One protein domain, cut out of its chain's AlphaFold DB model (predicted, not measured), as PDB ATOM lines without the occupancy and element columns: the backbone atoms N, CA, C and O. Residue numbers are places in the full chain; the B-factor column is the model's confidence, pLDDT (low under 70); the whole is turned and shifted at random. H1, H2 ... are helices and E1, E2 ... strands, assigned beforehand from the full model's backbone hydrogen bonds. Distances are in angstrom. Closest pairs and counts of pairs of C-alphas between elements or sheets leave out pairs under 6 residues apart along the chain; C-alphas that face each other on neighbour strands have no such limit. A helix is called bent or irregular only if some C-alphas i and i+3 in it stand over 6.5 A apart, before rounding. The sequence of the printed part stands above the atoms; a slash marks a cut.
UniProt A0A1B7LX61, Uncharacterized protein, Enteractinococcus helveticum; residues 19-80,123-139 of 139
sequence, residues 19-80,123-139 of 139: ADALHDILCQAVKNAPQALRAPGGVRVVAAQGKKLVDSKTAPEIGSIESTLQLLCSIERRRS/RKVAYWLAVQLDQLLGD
ATOM      1  N   ALA A  19       4.928 -56.155 -26.297       66.44
ATOM      2  CA  ALA A  19       3.714 -55.344 -26.198       66.44
ATOM      3  C   ALA A  19       3.564 -54.756 -24.787       66.44
ATOM      4  O   ALA A  19       3.224 -53.580 -24.636       66.44
ATOM      5  N   ASP A  20       3.941 -55.539 -23.777       72.88
ATOM      6  CA  ASP A  20       4.012 -55.105 -22.384       72.88
ATOM      7  C   ASP A  20       5.085 -54.022 -22.172       72.88
ATOM      8  O   ASP A  20       4.843 -53.026 -21.491       72.88
ATOM      9  N   ALA A  21       6.248 -54.141 -22.822       71.56
ATOM     10  CA  ALA A  21       7.297 -53.123 -22.754       71.56
ATOM     11  C   ALA A  21       6.870 -51.787 -23.389       71.56
ATOM     12  O   ALA A  21       7.127 -50.723 -22.820       71.56
ATOM     13  N   LEU A  22       6.183 -51.819 -24.537       73.88
ATOM     14  CA  LEU A  22       5.646 -50.613 -25.173       73.88
ATOM     15  C   LEU A  22       4.565 -49.965 -24.300       73.88
ATOM     16  O   LEU A  22       4.562 -48.745 -24.125       73.88
ATOM     17  N   HIS A  23       3.678 -50.772 -23.714       80.38
ATOM     18  CA  HIS A  23       2.664 -50.299 -22.777       80.38
ATOM     19  C   HIS A  23       3.293 -49.594 -21.565       80.38
ATOM     20  O   HIS A  23       2.870 -48.492 -21.202       80.38
ATOM     21  N   ASP A  24       4.345 -50.175 -20.985       81.50
ATOM     22  CA  ASP A  24       5.078 -49.595 -19.861       81.50
ATOM     23  C   ASP A  24       5.761 -48.271 -20.227       81.50
ATOM     24  O   ASP A  24       5.693 -47.308 -19.455       81.50
ATOM     25  N   ILE A  25       6.393 -48.190 -21.403       83.19
ATOM     26  CA  ILE A  25       7.022 -46.961 -21.909       83.19
ATOM     27  C   ILE A  25       5.973 -45.867 -22.112       83.19
ATOM     28  O   ILE A  25       6.163 -44.742 -21.647       83.19
ATOM     29  N   LEU A  26       4.845 -46.186 -22.749       81.12
ATOM     30  CA  LEU A  26       3.751 -45.237 -22.963       81.12
ATOM     31  C   LEU A  26       3.174 -44.748 -21.632       81.12
ATOM     32  O   LEU A  26       2.988 -43.545 -21.439       81.12
ATOM     33  N   CYS A  27       2.961 -45.650 -20.671       84.94
ATOM     34  CA  CYS A  27       2.505 -45.287 -19.332       84.94
ATOM     35  C   CYS A  27       3.495 -44.355 -18.621       84.94
ATOM     36  O   CYS A  27       3.082 -43.386 -17.977       84.94
ATOM     37  N   GLN A  28       4.800 -44.615 -18.736       83.12
ATOM     38  CA  GLN A  28       5.836 -43.728 -18.209       83.12
ATOM     39  C   GLN A  28       5.822 -42.368 -18.921       83.12
ATOM     40  O   GLN A  28       5.880 -41.336 -18.252       83.12
ATOM     41  N   ALA A  29       5.693 -42.335 -20.248       82.12
ATOM     42  CA  ALA A  29       5.665 -41.100 -21.026       82.12
ATOM     43  C   ALA A  29       4.476 -40.214 -20.626       82.12
ATOM     44  O   ALA A  29       4.662 -39.037 -20.315       82.12
ATOM     45  N   VAL A  30       3.274 -40.791 -20.522       83.88
ATOM     46  CA  VAL A  30       2.060 -40.077 -20.092       83.88
ATOM     47  C   VAL A  30       2.209 -39.526 -18.672       83.88
ATOM     48  O   VAL A  30       1.878 -38.367 -18.424       83.88
ATOM     49  N   LYS A  31       2.766 -40.307 -17.736       85.12
ATOM     50  CA  LYS A  31       3.024 -39.840 -16.359       85.12
ATOM     51  C   LYS A  31       4.026 -38.684 -16.312       85.12
ATOM     52  O   LYS A  31       3.899 -37.796 -15.471       85.12
ATOM     53  N   ASN A  32       5.014 -38.683 -17.205       81.12
ATOM     54  CA  ASN A  32       6.043 -37.647 -17.271       81.12
ATOM     55  C   ASN A  32       5.629 -36.419 -18.105       81.12
ATOM     56  O   ASN A  32       6.224 -35.354 -17.934       81.12
ATOM     57  N   ALA A  33       4.587 -36.514 -18.937       78.75
ATOM     58  CA  ALA A  33       4.118 -35.445 -19.822       78.75
ATOM     59  C   ALA A  33       3.921 -34.071 -19.136       78.75
ATOM     60  O   ALA A  33       4.394 -33.067 -19.682       78.75
ATOM     61  N   PRO A  34       3.340 -33.965 -17.918       87.31
ATOM     62  CA  PRO A  34       3.178 -32.676 -17.241       87.31
ATOM     63  C   PRO A  34       4.499 -31.962 -16.926       87.31
ATOM     64  O   PRO A  34       4.514 -30.746 -16.732       87.31
ATOM     65  N   GLN A  35       5.623 -32.684 -16.870       84.06
ATOM     66  CA  GLN A  35       6.930 -32.076 -16.620       84.06
ATOM     67  C   GLN A  35       7.413 -31.234 -17.805       84.06
ATOM     68  O   GLN A  35       8.153 -30.276 -17.590       84.06
ATOM     69  N   ALA A  36       6.968 -31.534 -19.031       83.56
ATOM     70  CA  ALA A  36       7.288 -30.727 -20.207       83.56
ATOM     71  C   ALA A  36       6.725 -29.307 -20.097       83.56
ATOM     72  O   ALA A  36       7.398 -28.353 -20.469       83.56
ATOM     73  N   LEU A  37       5.542 -29.144 -19.494       81.56
ATOM     74  CA  LEU A  37       4.918 -27.832 -19.282       81.56
ATOM     75  C   LEU A  37       5.742 -26.917 -18.368       81.56
ATOM     76  O   LEU A  37       5.618 -25.699 -18.446       81.56
ATOM     77  N   ARG A  38       6.558 -27.506 -17.489       86.12
ATOM     78  CA  ARG A  38       7.409 -26.787 -16.533       86.12
ATOM     79  C   ARG A  38       8.842 -26.610 -17.030       86.12
ATOM     80  O   ARG A  38       9.620 -25.920 -16.381       86.12
ATOM     81  N   ALA A  39       9.199 -27.247 -18.140       88.19
ATOM     82  CA  ALA A  39      10.530 -27.155 -18.708       88.19
ATOM     83  C   ALA A  39      10.691 -25.865 -19.530       88.19
ATOM     84  O   ALA A  39       9.706 -25.372 -20.101       88.19
ATOM     85  N   PRO A  40      11.915 -25.314 -19.637       88.75
ATOM     86  CA  PRO A  40      12.200 -24.232 -20.571       88.75
ATOM     87  C   PRO A  40      11.718 -24.595 -21.974       88.75
ATOM     88  O   PRO A  40      11.726 -25.756 -22.364       88.75
ATOM     89  N   GLY A  41      11.198 -23.626 -22.722       88.44
ATOM     90  CA  GLY A  41      10.645 -23.908 -24.044       88.44
ATOM     91  C   GLY A  41       9.479 -24.911 -24.059       88.44
ATOM     92  O   GLY A  41       9.075 -25.304 -25.151       88.44
ATOM     93  N   GLY A  42       8.899 -25.304 -22.920       88.69
ATOM     94  CA  GLY A  42       7.770 -26.235 -22.841       88.69
ATOM     95  C   GLY A  42       8.059 -27.630 -23.410       88.69
ATOM     96  O   GLY A  42       7.124 -28.301 -23.849       88.69
ATOM     97  N   VAL A  43       9.335 -28.023 -23.483       90.25
ATOM     98  CA  VAL A  43       9.795 -29.260 -24.127       90.25
ATOM     99  C   VAL A  43      10.691 -30.042 -23.175       90.25
ATOM    100  O   VAL A  43      11.568 -29.484 -22.514       90.25
ATOM    101  N   ARG A  44      10.465 -31.353 -23.131       90.56
ATOM    102  CA  ARG A  44      11.349 -32.339 -22.511       90.56
ATOM    103  C   ARG A  44      11.653 -33.412 -23.539       90.56
ATOM    104  O   ARG A  44      10.760 -33.778 -24.302       90.56
ATOM    105  N   VAL A  45      12.881 -33.905 -23.534       88.75
ATOM    106  CA  VAL A  45      13.310 -35.014 -24.385       88.75
ATOM    107  C   VAL A  45      13.659 -36.182 -23.484       88.75
ATOM    108  O   VAL A  45      14.381 -36.042 -22.499       88.75
ATOM    109  N   VAL A  46      13.098 -37.333 -23.817       88.06
ATOM    110  CA  VAL A  46      13.379 -38.612 -23.178       88.06
ATOM    111  C   VAL A  46      13.546 -39.644 -24.281       88.06
ATOM    112  O   VAL A  46      12.857 -39.561 -25.296       88.06
ATOM    113  N   ALA A  47      14.444 -40.599 -24.085       83.56
ATOM    114  CA  ALA A  47      14.631 -41.719 -24.998       83.56
ATOM    115  C   ALA A  47      14.186 -43.015 -24.321       83.56
ATOM    116  O   ALA A  47      14.266 -43.145 -23.097       83.56
ATOM    117  N   ALA A  48      13.699 -43.973 -25.104       82.88
ATOM    118  CA  ALA A  48      13.453 -45.318 -24.608       82.88
ATOM    119  C   ALA A  48      14.757 -46.121 -24.681       82.88
ATOM    120  O   ALA A  48      15.360 -46.220 -25.741       82.88
ATOM    121  N   GLN A  49      15.176 -46.706 -23.560       78.00
ATOM    122  CA  GLN A  49      16.311 -47.623 -23.500       78.00
ATOM    123  C   GLN A  49      15.853 -48.914 -22.812       78.00
ATOM    124  O   GLN A  49      15.653 -48.969 -21.593       78.00
ATOM    125  N   GLY A  50      15.602 -49.958 -23.607       78.75
ATOM    126  CA  GLY A  50      14.919 -51.164 -23.133       78.75
ATOM    127  C   GLY A  50      13.503 -50.846 -22.633       78.75
ATOM    128  O   GLY A  50      12.720 -50.231 -23.346       78.75
ATOM    129  N   LYS A  51      13.166 -51.232 -21.392       79.12
ATOM    130  CA  LYS A  51      11.829 -51.018 -20.783       79.12
ATOM    131  C   LYS A  51      11.689 -49.699 -19.997       79.12
ATOM    132  O   LYS A  51      10.756 -49.541 -19.205       79.12
ATOM    133  N   LYS A  52      12.644 -48.771 -20.122       82.19
ATOM    134  CA  LYS A  52      12.701 -47.542 -19.312       82.19
ATOM    135  C   LYS A  52      12.890 -46.305 -20.175       82.19
ATOM    136  O   LYS A  52      13.567 -46.352 -21.197       82.19
ATOM    137  N   LEU A  53      12.327 -45.190 -19.712       85.12
ATOM    138  CA  LEU A  53      12.661 -43.869 -20.231       85.12
ATOM    139  C   LEU A  53      13.915 -43.328 -19.541       85.12
ATOM    140  O   LEU A  53      13.992 -43.316 -18.311       85.12
ATOM    141  N   VAL A  54      14.862 -42.849 -20.340       86.06
ATOM    142  CA  VAL A  54      16.057 -42.133 -19.892       86.06
ATOM    143  C   VAL A  54      15.960 -40.663 -20.290       86.06
ATOM    144  O   VAL A  54      15.372 -40.318 -21.315       86.06
ATOM    145  N   ASP A  55      16.500 -39.787 -19.448       88.38
ATOM    146  CA  ASP A  55      16.501 -38.339 -19.642       88.38
ATOM    147  C   ASP A  55      17.929 -37.780 -19.677       88.38
ATOM    148  O   ASP A  55      18.910 -38.505 -19.498       88.38
ATOM    149  N   SER A  56      18.041 -36.464 -19.852       87.81
ATOM    150  CA  SER A  56      19.310 -35.733 -19.895       87.81
ATOM    151  C   SER A  56      20.180 -35.861 -18.636       87.81
ATOM    152  O   SER A  56      21.371 -35.560 -18.695       87.81
ATOM    153  N   LYS A  57      19.637 -36.326 -17.498       87.25
ATOM    154  CA  LYS A  57      20.435 -36.601 -16.288       87.25
ATOM    155  C   LYS A  57      21.168 -37.933 -16.374       87.25
ATOM    156  O   LYS A  57      22.179 -38.110 -15.701       87.25
ATOM    157  N   THR A  58      20.618 -38.865 -17.145       86.12
ATOM    158  CA  THR A  58      21.100 -40.246 -17.241       86.12
ATOM    159  C   THR A  58      21.863 -40.482 -18.546       86.12
ATOM    160  O   THR A  58      22.812 -41.258 -18.555       86.12
ATOM    161  N   ALA A  59      21.488 -39.775 -19.614       84.31
ATOM    162  CA  ALA A  59      22.073 -39.844 -20.950       84.31
ATOM    163  C   ALA A  59      22.470 -38.421 -21.409       84.31
ATOM    164  O   ALA A  59      21.614 -37.663 -21.882       84.31
ATOM    165  N   PRO A  60      23.735 -37.997 -21.211       84.94
ATOM    166  CA  PRO A  60      24.191 -36.632 -21.499       84.94
ATOM    167  C   PRO A  60      23.968 -36.166 -22.946       84.94
ATOM    168  O   PRO A  60      23.730 -34.981 -23.181       84.94
ATOM    169  N   GLU A  61      23.999 -37.084 -23.909       82.88
ATOM    170  CA  GLU A  61      23.692 -36.864 -25.324       82.88
ATOM    171  C   GLU A  61      22.268 -36.330 -25.548       82.88
ATOM    172  O   GLU A  61      22.051 -35.494 -26.422       82.88
ATOM    173  N   ILE A  62      21.312 -36.700 -24.687       89.06
ATOM    174  CA  ILE A  62      19.948 -36.149 -24.699       89.06
ATOM    175  C   ILE A  62      19.952 -34.689 -24.239       89.06
ATOM    176  O   ILE A  62      19.134 -33.890 -24.689       89.06
ATOM    177  N   GLY A  63      20.877 -34.307 -23.354       91.19
ATOM    178  CA  GLY A  63      20.942 -32.964 -22.780       91.19
ATOM    179  C   GLY A  63      21.220 -31.865 -23.806       91.19
ATOM    180  O   GLY A  63      20.617 -30.790 -23.724       91.19
ATOM    181  N   SER A  64      22.088 -32.118 -24.790       91.56
ATOM    182  CA  SER A  64      22.395 -31.148 -25.856       91.56
ATOM    183  C   SER A  64      21.198 -30.940 -26.794       91.56
ATOM    184  O   SER A  64      20.854 -29.799 -27.118       91.56
ATOM    185  N   ILE A  65      20.518 -32.030 -27.156       92.81
ATOM    186  CA  ILE A  65      19.300 -32.049 -27.974       92.81
ATOM    187  C   ILE A  65      18.153 -31.352 -27.237       92.81
ATOM    188  O   ILE A  65      17.524 -30.448 -27.789       92.81
ATOM    189  N   GLU A  66      17.916 -31.715 -25.972       93.44
ATOM    190  CA  GLU A  66      16.886 -31.113 -25.126       93.44
ATOM    191  C   GLU A  66      17.106 -29.605 -25.010       93.44
ATOM    192  O   GLU A  66      16.217 -28.828 -25.351       93.44
ATOM    193  N   SER A  67      18.307 -29.172 -24.627       94.62
ATOM    194  CA  SER A  67      18.621 -27.747 -24.452       94.62
ATOM    195  C   SER A  67      18.436 -26.949 -25.749       94.62
ATOM    196  O   SER A  67      17.912 -25.832 -25.736       94.62
ATOM    197  N   THR A  68      18.816 -27.538 -26.886       95.69
ATOM    198  CA  THR A  68      18.688 -26.911 -28.207       95.69
ATOM    199  C   THR A  68      17.225 -26.794 -28.635       95.69
ATOM    200  O   THR A  68      16.806 -25.729 -29.094       95.69
ATOM    201  N   LEU A  69      16.414 -27.837 -28.421       95.19
ATOM    202  CA  LEU A  69      14.963 -27.798 -28.640       95.19
ATOM    203  C   LEU A  69      14.286 -26.744 -27.768       95.19
ATOM    204  O   LEU A  69      13.463 -25.967 -28.253       95.19
ATOM    205  N   GLN A  70      14.646 -26.678 -26.489       95.38
ATOM    206  CA  GLN A  70      14.086 -25.697 -25.565       95.38
ATOM    207  C   GLN A  70      14.405 -24.260 -25.998       95.38
ATOM    208  O   GLN A  70      13.525 -23.391 -25.952       95.38
ATOM    209  N   LEU A  71      15.635 -24.004 -26.461       96.25
ATOM    210  CA  LEU A  71      16.030 -22.708 -27.012       96.25
ATOM    211  C   LEU A  71      15.253 -22.386 -28.293       96.25
ATOM    212  O   LEU A  71      14.667 -21.308 -28.390       96.25
ATOM    213  N   LEU A  72      15.185 -23.325 -29.239       96.69
ATOM    214  CA  LEU A  72      14.458 -23.150 -30.495       96.69
ATOM    215  C   LEU A  72      12.977 -22.841 -30.237       96.69
ATOM    216  O   LEU A  72      12.464 -21.834 -30.715       96.69
ATOM    217  N   CYS A  73      12.304 -23.621 -29.390       95.06
ATOM    218  CA  CYS A  73      10.915 -23.366 -29.011       95.06
ATOM    219  C   CYS A  73      10.730 -22.040 -28.255       95.06
ATOM    220  O   CYS A  73       9.639 -21.467 -28.274       95.06
ATOM    221  N   SER A  74      11.757 -21.547 -27.559       94.44
ATOM    222  CA  SER A  74      11.718 -20.229 -26.917       94.44
ATOM    223  C   SER A  74      11.828 -19.095 -27.937       94.44
ATOM    224  O   SER A  74      11.121 -18.098 -27.799       94.44
ATOM    225  N   ILE A  75      12.655 -19.259 -28.975       95.56
ATOM    226  CA  ILE A  75      12.756 -18.323 -30.106       95.56
ATOM    227  C   ILE A  75      11.434 -18.285 -30.877       95.56
ATOM    228  O   ILE A  75      10.876 -17.209 -31.073       95.56
ATOM    229  N   GLU A  76      10.896 -19.449 -31.253       94.81
ATOM    230  CA  GLU A  76       9.641 -19.560 -32.008       94.81
ATOM    231  C   GLU A  76       8.470 -18.879 -31.284       94.81
ATOM    232  O   GLU A  76       7.739 -18.106 -31.892       94.81
ATOM    233  N   ARG A  77       8.321 -19.088 -29.966       92.94
ATOM    234  CA  ARG A  77       7.234 -18.468 -29.184       92.94
ATOM    235  C   ARG A  77       7.349 -16.955 -29.024       92.94
ATOM    236  O   ARG A  77       6.346 -16.312 -28.740       92.94
ATOM    237  N   ARG A  78       8.561 -16.407 -29.094       94.81
ATOM    238  CA  ARG A  78       8.809 -14.966 -28.926       94.81
ATOM    239  C   ARG A  78       8.817 -14.216 -30.252       94.81
ATOM    240  O   ARG A  78       8.864 -12.989 -30.235       94.81
ATOM    241  N   ARG A  79       8.813 -14.925 -31.385       97.00
ATOM    242  CA  ARG A  79       8.774 -14.296 -32.701       97.00
ATOM    243  C   ARG A  79       7.453 -13.546 -32.861       97.00
ATOM    244  O   ARG A  79       6.401 -14.090 -32.546       97.00
ATOM    245  N   SER A  80       7.525 -12.305 -33.340       98.06
ATOM    246  CA  SER A  80       6.317 -11.528 -33.626       98.06
ATOM    247  C   SER A  80       5.558 -12.113 -34.815       98.06
ATOM    248  O   SER A  80       6.152 -12.789 -35.664       98.06
ATOM    249  N   ARG A 123      16.322 -21.693 -38.347       96.81
ATOM    250  CA  ARG A 123      16.287 -22.748 -39.389       96.81
ATOM    251  C   ARG A 123      17.580 -23.546 -39.418       96.81
ATOM    252  O   ARG A 123      17.538 -24.766 -39.533       96.81
ATOM    253  N   LYS A 124      18.729 -22.872 -39.311       96.69
ATOM    254  CA  LYS A 124      20.031 -23.544 -39.292       96.69
ATOM    255  C   LYS A 124      20.147 -24.479 -38.088       96.69
ATOM    256  O   LYS A 124      20.581 -25.614 -38.246       96.69
ATOM    257  N   VAL A 125      19.732 -24.017 -36.908       97.00
ATOM    258  CA  VAL A 125      19.680 -24.843 -35.694       97.00
ATOM    259  C   VAL A 125      18.713 -26.010 -35.876       97.00
ATOM    260  O   VAL A 125      19.101 -27.140 -35.610       97.00
ATOM    261  N   ALA A 126      17.499 -25.767 -36.382       96.00
ATOM    262  CA  ALA A 126      16.512 -26.820 -36.623       96.00
ATOM    263  C   ALA A 126      17.028 -27.904 -37.585       96.00
ATOM    264  O   ALA A 126      16.820 -29.085 -37.333       96.00
ATOM    265  N   TYR A 127      17.741 -27.514 -38.646       96.19
ATOM    266  CA  TYR A 127      18.370 -28.450 -39.578       96.19
ATOM    267  C   TYR A 127      19.389 -29.360 -38.878       96.19
ATOM    268  O   TYR A 127      19.290 -30.578 -38.969       96.19
ATOM    269  N   TRP A 128      20.350 -28.789 -38.144       96.44
ATOM    270  CA  TRP A 128      21.382 -29.590 -37.474       96.44
ATOM    271  C   TRP A 128      20.838 -30.414 -36.314       96.44
ATOM    272  O   TRP A 128      21.306 -31.522 -36.080       96.44
ATOM    273  N   LEU A 129      19.823 -29.905 -35.621       94.69
ATOM    274  CA  LEU A 129      19.092 -30.660 -34.617       94.69
ATOM    275  C   LEU A 129      18.391 -31.875 -35.238       94.69
ATOM    276  O   LEU A 129      18.435 -32.949 -34.653       94.69
ATOM    277  N   ALA A 130      17.788 -31.734 -36.422       92.50
ATOM    278  CA  ALA A 130      17.202 -32.868 -37.136       92.50
ATOM    279  C   ALA A 130      18.264 -33.917 -37.499       92.50
ATOM    280  O   ALA A 130      18.029 -35.100 -37.293       92.50
ATOM    281  N   VAL A 131      19.452 -33.492 -37.948       93.31
ATOM    282  CA  VAL A 131      20.587 -34.401 -38.200       93.31
ATOM    283  C   VAL A 131      21.036 -35.119 -36.921       93.31
ATOM    284  O   VAL A 131      21.290 -36.316 -36.952       93.31
ATOM    285  N   GLN A 132      21.121 -34.417 -35.788       90.75
ATOM    286  CA  GLN A 132      21.478 -35.033 -34.503       90.75
ATOM    287  C   GLN A 132      20.417 -36.019 -34.008       90.75
ATOM    288  O   GLN A 132      20.758 -37.055 -33.449       90.75
ATOM    289  N   LEU A 133      19.136 -35.700 -34.205       88.69
ATOM    290  CA  LEU A 133      18.034 -36.602 -33.880       88.69
ATOM    291  C   LEU A 133      18.073 -37.861 -34.750       88.69
ATOM    292  O   LEU A 133      17.874 -38.945 -34.224       88.69
ATOM    293  N   ASP A 134      18.366 -37.723 -36.043       88.31
ATOM    294  CA  ASP A 134      18.514 -38.855 -36.965       88.31
ATOM    295  C   ASP A 134      19.661 -39.783 -36.539       88.31
ATOM    296  O   ASP A 134      19.486 -40.992 -36.472       88.31
ATOM    297  N   GLN A 135      20.802 -39.216 -36.134       87.06
ATOM    298  CA  GLN A 135      21.926 -39.985 -35.589       87.06
ATOM    299  C   GLN A 135      21.559 -40.721 -34.296       87.06
ATOM    300  O   GLN A 135      21.903 -41.883 -34.143       87.06
ATOM    301  N   LEU A 136      20.828 -40.067 -33.387       81.50
ATOM    302  CA  LEU A 136      20.403 -40.684 -32.127       81.50
ATOM    303  C   LEU A 136      19.361 -41.799 -32.327       81.50
ATOM    304  O   LEU A 136      19.265 -42.689 -31.492       81.50
ATOM    305  N   LEU A 137      18.536 -41.710 -33.375       77.69
ATOM    306  CA  LEU A 137      17.488 -42.692 -33.683       77.69
ATOM    307  C   LEU A 137      17.963 -43.815 -34.618       77.69
ATOM    308  O   LEU A 137      17.282 -44.833 -34.719       77.69
ATOM    309  N   GLY A 138      19.059 -43.595 -35.346       70.88
ATOM    310  CA  GLY A 138      19.648 -44.555 -36.282       70.88
ATOM    311  C   GLY A 138      20.664 -45.519 -35.659       70.88
ATOM    312  O   GLY A 138      21.000 -46.508 -36.312       70.88
ATOM    313  N   ASP A 139      21.126 -45.232 -34.438       52.47
ATOM    314  CA  ASP A 139      21.919 -46.125 -33.574       52.47
ATOM    315  C   ASP A 139      21.010 -46.991 -32.674       52.47
ATOM    316  O   ASP A 139      21.389 -48.156 -32.401       52.47
TER     317      ASP A 139
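What this domain is: This is residues 19 to 80 and 123 to 139 of the 139 residues of an uncharacterized protein of Enteractinococcus helveticum (UniProt A0A1B7LX61). A small two-stranded hairpin, E1 and E2, sits between a kinked helix, H1, along one side and the first residues of a second helix, H2, at its end. H2 packs side by side with H3, while H1 meets no other helix. The printed part has 79 residues, with three named helices and two named strands in the order H1, E1, E2, H2, H3; the sheet is antiparallel and the class is mostly helix. It is only just compact, close to loose, with a radius of gyration of the C-alphas of 13.7 A, and elongated, spanning 44 by 28 by 21 A.

Where its parts are: Find C-alpha 19 at (3.714, -55.344, -26.198); from there H1, residues 19 to 36, runs 25.6 A with a kink of 30 degrees near residue 30. H1 is irregular: C-alphas 31 and 34 are 7.2 A apart. Next come E1, residues 46 to 49, 9.5 A, and E2, residues 52 to 55, 10.0 A. H2, residues 60 to 78, starts at C-alpha 60 (24.191, -36.632, -21.499) and runs 27.6 A. H3, residues 123 to 138, runs 22.3 A to C-alpha 138 at (19.648, -44.555, -36.282).

How they stand to each other: Look first at the hairpin E1 and E2, antiparallel, where N 47 and O 54 are 2.9 A apart and N 54 and O 47 are 2.8 A apart, within hydrogen-bond range. The closest C-alphas of H1 and E2 are those of Ile 25 and Lys 52, 6.3 A apart. The closest of E2 and H2 are those of Asp 55 and Ile 62, 6.5 A apart. H2 touches H3 with residues 65 to 72 alone, closest at the C-alphas of Ile 65 and Leu 129, 6.8 A, at a shallow tilt of 32 degrees, opposite ways. H1 is apart from H2 and H3. In H3 every O i to N i+4 pair is within hydrogen-bond range; H1 has 11 of 14 and H2 13 of 15.

The domain as a whole: The C-alphas of Asp 20 and Ser 80 are the two farthest apart, 45.1 A. Residues 81 to 122 are not printed; C-alphas 80 and 123 are 16.1 A apart across the cut. Of the links that are printed whole, none is long. The mean pLDDT of the printed part is 87.0, and residues 19 and 139 are under 70.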